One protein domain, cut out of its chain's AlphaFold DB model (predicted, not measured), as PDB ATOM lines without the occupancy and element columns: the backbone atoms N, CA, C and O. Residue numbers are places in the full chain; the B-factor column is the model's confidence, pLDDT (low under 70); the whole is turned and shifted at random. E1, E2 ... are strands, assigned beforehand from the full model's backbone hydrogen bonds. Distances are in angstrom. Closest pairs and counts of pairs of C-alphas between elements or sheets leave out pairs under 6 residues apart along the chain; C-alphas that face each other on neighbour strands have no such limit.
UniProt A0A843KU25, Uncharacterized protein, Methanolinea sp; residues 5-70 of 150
ATOM      1  N   SER A   5      28.338  10.055   7.359       43.00
ATOM      2  CA  SER A   5      28.976  10.960   6.393       43.00
ATOM      3  C   SER A   5      28.366  12.363   6.472       43.00
ATOM      4  O   SER A   5      27.148  12.497   6.591       43.00
ATOM      5  N   ARG A   6      29.196  13.406   6.363       47.62
ATOM      6  CA  ARG A   6      28.787  14.813   6.182       47.62
ATOM      7  C   ARG A   6      29.426  15.363   4.914       47.62
ATOM      8  O   ARG A   6      30.525  14.952   4.561       47.62
ATOM      9  N   GLU A   7      28.748  16.290   4.250       46.53
ATOM     10  CA  GLU A   7      29.276  17.011   3.090       46.53
ATOM     11  C   GLU A   7      30.542  17.793   3.483       46.53
ATOM     12  O   GLU A   7      30.567  18.461   4.518       46.53
ATOM     13  N   GLY A   8      31.609  17.704   2.684       52.88
ATOM     14  CA  GLY A   8      32.866  18.380   2.997       52.88
ATOM     15  C   GLY A   8      34.064  17.926   2.165       52.88
ATOM     16  O   GLY A   8      33.931  17.131   1.238       52.88
ATOM     17  N   ARG A   9      35.260  18.427   2.500       50.12
ATOM     18  CA  ARG A   9      36.536  17.975   1.905       50.12
ATOM     19  C   ARG A   9      37.108  16.796   2.691       50.12
ATOM     20  O   ARG A   9      37.126  16.846   3.921       50.12
ATOM     21  N   TYR A  10      37.600  15.754   2.022       51.22
ATOM     22  CA  TYR A  10      38.247  14.635   2.713       51.22
ATOM     23  C   TYR A  10      39.532  15.116   3.408       51.22
ATOM     24  O   TYR A  10      40.449  15.650   2.786       51.22
ATOM     25  N   GLY A  11      39.583  14.966   4.731       46.88
ATOM     26  CA  GLY A  11      40.793  15.194   5.511       46.88
ATOM     27  C   GLY A  11      41.220  16.648   5.777       46.88
ATOM     28  O   GLY A  11      42.285  16.820   6.336       46.88
ATOM     29  N   SER A  12      40.442  17.713   5.546       49.00
ATOM     30  CA  SER A  12      40.891  19.112   5.835       49.00
ATOM     31  C   SER A  12      41.509  19.348   7.236       49.00
ATOM     32  O   SER A  12      40.830  19.178   8.233       49.00
ATOM     33  N   VAL A  13      42.756  19.815   7.357       50.12
ATOM     34  CA  VAL A  13      43.376  20.119   8.677       50.12
ATOM     35  C   VAL A  13      42.704  21.268   9.445       50.12
ATOM     36  O   VAL A  13      42.946  21.433  10.636       50.12
ATOM     37  N   ASP A  14      41.876  22.059   8.764       56.88
ATOM     38  CA  ASP A  14      41.159  23.190   9.339       56.88
ATOM     39  C   ASP A  14      39.876  22.721  10.057       56.88
ATOM     40  O   ASP A  14      38.991  22.161   9.396       56.88
ATOM     41  N   PRO A  15      39.743  22.950  11.380       59.03
ATOM     42  CA  PRO A  15      38.579  22.534  12.162       59.03
ATOM     43  C   PRO A  15      37.298  23.319  11.837       59.03
ATOM     44  O   PRO A  15      36.222  22.917  12.276       59.03
ATOM     45  N   LEU A  16      37.387  24.427  11.094       61.75
ATOM     46  CA  LEU A  16      36.243  25.273  10.738       61.75
ATOM     47  C   LEU A  16      35.622  24.910   9.381       61.75
ATOM     48  O   LEU A  16      34.551  25.414   9.041       61.75
ATOM     49  N   ILE A  17      36.267  24.042   8.599       57.91
ATOM     50  CA  ILE A  17      35.808  23.665   7.259       57.91
ATOM     51  C   ILE A  17      35.090  22.315   7.337       57.91
ATOM     52  O   ILE A  17      35.694  21.354   7.815       57.91
ATOM     53  N   PRO A  18      33.840  22.194   6.838       54.12
ATOM     54  CA  PRO A  18      33.145  20.915   6.772       54.12
ATOM     55  C   PRO A  18      34.017  19.861   6.085       54.12
ATOM     56  O   PRO A  18      34.472  20.034   4.946       54.12
ATOM     57  N   ARG A  19      34.293  18.778   6.812       58.12
ATOM     58  CA  ARG A  19      35.080  17.642   6.341       58.12
ATOM     59  C   ARG A  19      34.147  16.531   5.899       58.12
ATOM     60  O   ARG A  19      33.157  16.243   6.569       58.12
ATOM     61  N   LEU A  20      34.516  15.874   4.806       56.34
ATOM     62  CA  LEU A  20      33.994  14.547   4.528       56.34
ATOM     63  C   LEU A  20      34.659  13.609   5.538       56.34
ATOM     64  O   LEU A  20      35.802  13.187   5.354       56.34
ATOM     65  N   GLU A  21      33.977  13.369   6.650       57.28
ATOM     66  CA  GLU A  21      34.447  12.468   7.695       57.28
ATOM     67  C   GLU A  21      33.800  11.104   7.502       57.28
ATOM     68  O   GLU A  21      32.578  10.976   7.538       57.28
ATOM     69  N   VAL A  22      34.633  10.087   7.299       57.19
ATOM     70  CA  VAL A  22      34.229   8.686   7.388       57.19
ATOM     71  C   VAL A  22      34.580   8.236   8.802       57.19
ATOM     72  O   VAL A  22      35.748   8.006   9.112       57.19
ATOM     73  N   GLN A  23      33.582   8.178   9.682       53.78
ATOM     74  CA  GLN A  23      33.768   7.764  11.076       53.78
ATOM     75  C   GLN A  23      33.406   6.280  11.240       53.78
ATOM     76  O   GLN A  23      32.352   5.835  10.786       53.78
ATOM     77  N   GLY A  24      34.294   5.505  11.870       62.34
ATOM     78  CA  GLY A  24      34.140   4.062  12.073       62.34
ATOM     79  C   GLY A  24      35.486   3.346  12.240       62.34
ATOM     80  O   GLY A  24      36.540   3.976  12.280       62.34
ATOM     81  N   THR A  25      35.463   2.017  12.334       71.94
ATOM     82  CA  THR A  25      36.681   1.187  12.330       71.94
ATOM     83  C   THR A  25      36.927   0.694  10.908       71.94
ATOM     84  O   THR A  25      36.287  -0.260  10.474       71.94
ATOM     85  N   LEU A  26      37.828   1.357  10.180       76.62
ATOM     86  CA  LEU A  26      38.246   0.967   8.831       76.62
ATOM     87  C   LEU A  26      39.729   0.587   8.843       76.62
ATOM     88  O   LEU A  26      40.550   1.302   9.419       76.62
ATOM     89  N   ALA A  27      40.082  -0.526   8.201       84.88
ATOM     90  CA  ALA A  27      41.482  -0.888   8.017       84.88
ATOM     91  C   ALA A  27      42.135   0.059   6.997       84.88
ATOM     92  O   ALA A  27      41.523   0.401   5.983       84.88
ATOM     93  N   THR A  28      43.382   0.465   7.236       86.00
ATOM     94  CA  THR A  28      44.174   1.199   6.239       86.00
ATOM     95  C   THR A  28      44.212   0.421   4.923       86.00
ATOM     96  O   THR A  28      44.431  -0.787   4.920       86.00
ATOM     97  N   GLY A  29      43.994   1.114   3.808       85.31
ATOM     98  CA  GLY A  29      43.916   0.538   2.468       85.31
ATOM     99  C   GLY A  29      42.522   0.057   2.059       85.31
ATOM    100  O   GLY A  29      42.365  -0.367   0.921       85.31
ATOM    101  N   THR A  30      41.511   0.136   2.933       87.12
ATOM    102  CA  THR A  30      40.127  -0.199   2.556       87.12
ATOM    103  C   THR A  30      39.653   0.713   1.426       87.12
ATOM    104  O   THR A  30      39.733   1.934   1.548       87.12
ATOM    105  N   ASP A  31      39.131   0.132   0.349       88.50
ATOM    106  CA  ASP A  31      38.596   0.885  -0.783       88.50
ATOM    107  C   ASP A  31      37.330   1.661  -0.403       88.50
ATOM    108  O   ASP A  31      36.321   1.087   0.015       88.50
ATOM    109  N   ILE A  32      37.365   2.977  -0.604       85.12
ATOM    110  CA  ILE A  32      36.214   3.867  -0.448       85.12
ATOM    111  C   ILE A  32      35.611   4.126  -1.826       85.12
ATOM    112  O   ILE A  32      36.295   4.600  -2.733       85.12
ATOM    113  N   ALA A  33      34.319   3.838  -1.975       87.62
ATOM    114  CA  ALA A  33      33.541   4.185  -3.159       87.62
ATOM    115  C   ALA A  33      32.717   5.455  -2.916       87.62
ATOM    116  O   ALA A  33      32.223   5.683  -1.812       87.62
ATOM    117  N   PHE A  34      32.524   6.245  -3.971       85.25
ATOM    118  CA  PHE A  34      31.761   7.490  -3.929       85.25
ATOM    119  C   PHE A  34      30.546   7.399  -4.847       85.25
ATOM    120  O   PHE A  34      30.582   6.729  -5.880       85.25
ATOM    121  N   PHE A  35      29.471   8.088  -4.472       81.69
ATOM    122  CA  PHE A  35      28.229   8.140  -5.236       81.69
ATOM    123  C   PHE A  35      27.751   9.591  -5.349       81.69
ATOM    124  O   PHE A  35      27.828  10.341  -4.376       81.69
ATOM    125  N   ILE A  36      27.250   9.978  -6.523       77.81
ATOM    126  CA  ILE A  36      26.641  11.287  -6.800       77.81
ATOM    127  C   ILE A  36      25.219  11.019  -7.291       77.81
ATOM    128  O   ILE A  36      25.038  10.344  -8.303       77.81
ATOM    129  N   GLY A  37      24.206  11.492  -6.559       73.62
ATOM    130  CA  GLY A  37      22.801  11.240  -6.912       73.62
ATOM    131  C   GLY A  37      22.453   9.747  -7.009       73.62
ATOM    132  O   GLY A  37      21.692   9.350  -7.881       73.62
ATOM    133  N   GLY A  38      23.080   8.901  -6.182       74.94
ATOM    134  CA  GLY A  38      22.899   7.442  -6.206       74.94
ATOM    135  C   GLY A  38      23.693   6.696  -7.287       74.94
ATOM    136  O   GLY A  38      23.754   5.469  -7.255       74.94
ATOM    137  N   ILE A  39      24.363   7.400  -8.204       75.62
ATOM    138  CA  ILE A  39      25.190   6.797  -9.258       75.62
ATOM    139  C   ILE A  39      26.641   6.713  -8.788       75.62
ATOM    140  O   ILE A  39      27.177   7.676  -8.236       75.62
ATOM    141  N   ARG A  40      27.299   5.570  -9.016       82.19
ATOM    142  CA  ARG A  40      28.709   5.377  -8.651       82.19
ATOM    143  C   ARG A  40      29.599   6.353  -9.424       82.19
ATOM    144  O   ARG A  40      29.572   6.382 -10.654       82.19
ATOM    145  N   ALA A  41      30.389   7.127  -8.690       87.69
ATOM    146  CA  ALA A  41      31.317   8.103  -9.237       87.69
ATOM    147  C   ALA A  41      32.724   7.514  -9.394       87.69
ATOM    148  O   ALA A  41      33.128   6.605  -8.667       87.69
ATOM    149  N   GLU A  42      33.480   8.072 -10.332       91.38
ATOM    150  CA  GLU A  42      34.930   7.927 -10.389       91.38
ATOM    151  C   GLU A  42      35.597   9.022  -9.560       91.38
ATOM    152  O   GLU A  42      35.094  10.144  -9.465       91.38
ATOM    153  N   VAL A  43      36.757   8.690  -9.003       90.75
ATOM    154  CA  VAL A  43      37.570   9.550  -8.153       90.75
ATOM    155  C   VAL A  43      38.961   9.752  -8.751       90.75
ATOM    156  O   VAL A  43      39.597   8.812  -9.231       90.75
ATOM    157  N   GLN A  44      39.434  10.992  -8.710       89.88
ATOM    158  CA  GLN A  44      40.789  11.393  -9.076       89.88
ATOM    159  C   GLN A  44      41.412  12.120  -7.882       89.88
ATOM    160  O   GLN A  44      40.877  13.122  -7.416       89.88
ATOM    161  N   ALA A  45      42.540  11.613  -7.387       84.25
ATOM    162  CA  ALA A  45      43.258  12.201  -6.260       84.25
ATOM    163  C   ALA A  45      44.339  13.192  -6.716       84.25
ATOM    164  O   ALA A  45      44.979  12.977  -7.747       84.25
ATOM    165  N   GLY A  46      44.582  14.236  -5.918       76.12
ATOM    166  CA  GLY A  46      45.705  15.164  -6.109       76.12
ATOM    167  C   GLY A  46      45.478  16.273  -7.144       76.12
ATOM    168  O   GLY A  46      46.448  16.850  -7.627       76.12
ATOM    169  N   GLY A  47      44.222  16.578  -7.484       67.62
ATOM    170  CA  GLY A  47      43.877  17.652  -8.418       67.62
ATOM    171  C   GLY A  47      43.885  17.237  -9.903       67.62
ATOM    172  O   GLY A  47      43.893  16.043 -10.226       67.62
ATOM    173  N   PRO A  48      43.815  18.207 -10.839       62.12
ATOM    174  CA  PRO A  48      43.698  17.921 -12.266       62.12
ATOM    175  C   PRO A  48      44.986  17.286 -12.811       62.12
ATOM    176  O   PRO A  48      46.038  17.917 -12.837       62.12
ATOM    177  N   GLY A  49      44.893  16.035 -13.274       68.75
ATOM    178  CA  GLY A  49      45.997  15.323 -13.937       68.75
ATOM    179  C   GLY A  49      46.199  13.873 -13.488       68.75
ATOM    180  O   GLY A  49      46.889  13.121 -14.170       68.75
ATOM    181  N   GLY A  50      45.577  13.456 -12.379       74.81
ATOM    182  CA  GLY A  50      45.610  12.065 -11.918       74.81
ATOM    183  C   GLY A  50      44.771  11.107 -12.774       74.81
ATOM    184  O   GLY A  50      43.893  11.521 -13.535       74.81
ATOM    185  N   ALA A  51      44.998   9.803 -12.623       87.00
ATOM    186  CA  ALA A  51      44.113   8.799 -13.206       87.00
ATOM    187  C   ALA A  51      42.757   8.797 -12.487       87.00
ATOM    188  O   ALA A  51      42.684   8.921 -11.264       87.00
ATOM    189  N   TRP A  52      41.687   8.627 -13.259       91.25
ATOM    190  CA  TRP A  52      40.366   8.363 -12.708       91.25
ATOM    191  C   TRP A  52      40.276   6.899 -12.306       91.25
ATOM    192  O   TRP A  52      40.642   6.004 -13.067       91.25
ATOM    193  N   THR A  53      39.806   6.668 -11.090       92.31
ATOM    194  CA  THR A  53      39.700   5.346 -10.481       92.31
ATOM    195  C   THR A  53      38.312   5.168  -9.894       92.31
ATOM    196  O   THR A  53      37.567   6.126  -9.711       92.31
ATOM    197  N   SER A  54      37.926   3.927  -9.626       88.81
ATOM    198  CA  SER A  54      36.575   3.624  -9.147       88.81
ATOM    199  C   SER A  54      36.451   3.631  -7.614       88.81
ATOM    200  O   SER A  54      35.348   3.529  -7.076       88.81
ATOM    201  N   SER A  55      37.582   3.729  -6.915       90.38
ATOM    202  CA  SER A  55      37.696   3.781  -5.461       90.38
ATOM    203  C   SER A  55      38.956   4.538  -5.054       90.38
ATOM    204  O   SER A  55      39.879   4.698  -5.851       90.38
ATOM    205  N   TYR A  56      38.994   4.988  -3.803       88.25
ATOM    206  CA  TYR A  56      40.182   5.572  -3.191       88.25
ATOM    207  C   TYR A  56      40.573   4.771  -1.941       88.25
ATOM    208  O   TYR A  56      39.702   4.530  -1.099       88.25
ATOM    209  N   PRO A  57      41.845   4.366  -1.779       89.06
ATOM    210  CA  PRO A  57      42.271   3.616  -0.605       89.06
ATOM    211  C   PRO A  57      42.267   4.514   0.635       89.06
ATOM    212  O   PRO A  57      42.973   5.520   0.698       89.06
ATOM    213  N   PHE A  58      41.502   4.127   1.652       84.50
ATOM    214  CA  PHE A  58      41.464   4.819   2.934       84.50
ATOM    215  C   PHE A  58      42.850   4.865   3.583       84.50
ATOM    216  O   PHE A  58      43.488   3.824   3.761       84.50
ATOM    217  N   LYS A  59      43.273   6.039   4.057       83.25
ATOM    218  CA  LYS A  59      44.361   6.134   5.034       83.25
ATOM    219  C   LYS A  59      43.960   7.024   6.211       83.25
ATOM    220  O   LYS A  59      43.459   8.134   5.996       83.25
ATOM    221  N   PRO A  60      44.178   6.561   7.454       76.44
ATOM    222  CA  PRO A  60      43.806   7.311   8.643       76.44
ATOM    223  C   PRO A  60      44.631   8.596   8.749       76.44
ATOM    224  O   PRO A  60      45.855   8.571   8.636       76.44
ATOM    225  N   GLY A  61      43.951   9.721   8.972       73.44
ATOM    226  CA  GLY A  61      44.584  11.034   9.123       73.44
ATOM    227  C   GLY A  61      45.128  11.652   7.830       73.44
ATOM    228  O   GLY A  61      45.657  12.760   7.886       73.44
ATOM    229  N   GLU A  62      44.996  10.984   6.678       75.75
ATOM    230  CA  GLU A  62      45.422  11.546   5.394       75.75
ATOM    231  C   GLU A  62      44.484  12.671   4.950       75.75
ATOM    232  O   GLU A  62      43.259  12.595   5.075       75.75
ATOM    233  N   VAL A  63      45.094  13.721   4.409       71.56
ATOM    234  CA  VAL A  63      44.422  14.896   3.866       71.56
ATOM    235  C   VAL A  63      44.671  14.914   2.377       71.56
ATOM    236  O   VAL A  63      45.823  14.961   1.952       71.56
ATOM    237  N   THR A  64      43.610  14.850   1.578       74.88
ATOM    238  CA  THR A  64      43.765  14.809   0.127       74.88
ATOM    239  C   THR A  64      42.622  15.525  -0.571       74.88
ATOM    240  O   THR A  64      41.496  15.583  -0.074       74.88
ATOM    241  N   GLU A  65      42.918  16.070  -1.742       78.31
ATOM    242  CA  GLU A  65      41.919  16.641  -2.632       78.31
ATOM    243  C   GLU A  65      41.449  15.565  -3.613       78.31
ATOM    244  O   GLU A  65      42.264  14.941  -4.298       78.31
ATOM    245  N   LEU A  66      40.133  15.346  -3.656       83.31
ATOM    246  CA  LEU A  66      39.487  14.368  -4.522       83.31
ATOM    247  C   LEU A  66      38.540  15.086  -5.482       83.31
ATOM    248  O   LEU A  66      37.592  15.741  -5.049       83.31
ATOM    249  N   ASN A  67      38.768  14.909  -6.779       85.19
ATOM    250  CA  ASN A  67      37.803  15.253  -7.813       85.19
ATOM    251  C   ASN A  67      36.881  14.054  -8.048       85.19
ATOM    252  O   ASN A  67      37.352  12.917  -8.115       85.19
ATOM    253  N   LEU A  68      35.580  14.306  -8.204       87.62
ATOM    254  CA  LEU A  68      34.574  13.277  -8.468       87.62
ATOM    255  C   LEU A  68      33.872  13.547  -9.801       87.62
ATOM    256  O   LEU A  68      33.549  14.694 -10.110       87.62
ATOM    257  N   ARG A  69      33.602  12.497 -10.580       85.19
ATOM    258  CA  ARG A  69      32.794  12.593 -11.808       85.19
ATOM    259  C   ARG A  69      31.913  11.369 -12.003       85.19
ATOM    260  O   ARG A  69      32.257  10.275 -11.569       85.19
ATOM    261  N   ILE A  70      30.823  11.534 -12.742       86.50
ATOM    262  CA  ILE A  70      30.077  10.406 -13.306       86.50
ATOM    263  C   ILE A  70      30.620  10.174 -14.721       86.50
ATOM    264  O   ILE A  70      30.485  11.039 -15.581       86.50
TER     265      ILE A  70
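This is residues 5 to 70 of the 150 residues of an uncharacterized protein of Methanolinea sp (UniProt A0A843KU25). Little regular structure: a small, strongly twisted three-stranded sheet makes one side of the body, and wide loops of residues 5 to 33 and 46 to 65 make most of the rest. The 66 printed residues hold no named helix and three strands, E1, E2 and E3, an all-strand antiparallel meander, each strand the neighbour of the one before; 14 residues are in them. The whole is compact, radius of gyration of the C-alphas 11.7 A, and spans 29 by 24 by 24 A.

E2, residues 39 to 45, is 19.1 A long and begins at C-alpha 39 (25.190, 6.797, -9.258). E1 is residues 34 to 36, 7.0 A; E3, residues 66 to 69, 10.1 A, ends at C-alpha 69 (32.794, 12.593, -11.808).

Inner strand E2 pairs in a staggered way. Its residues 39 to 41 pair with E1, a hairpin at 123 degrees, N 41 to O 34 being 2.8 A. Its residues 42 to 45 pair with E3, a hairpin at 143 degrees, N 44 to O 67 being 2.9 A. Residues 31 to 32 pair antiparallel with 56 to 57.

The farthest C-alphas, Thr 25 and Gly 49, are 31.3 A apart. The printed part has no cut. The link E2 to E3 is long, 20 residues. Residues 5 to 24 and 47 to 49 have pLDDT under 70.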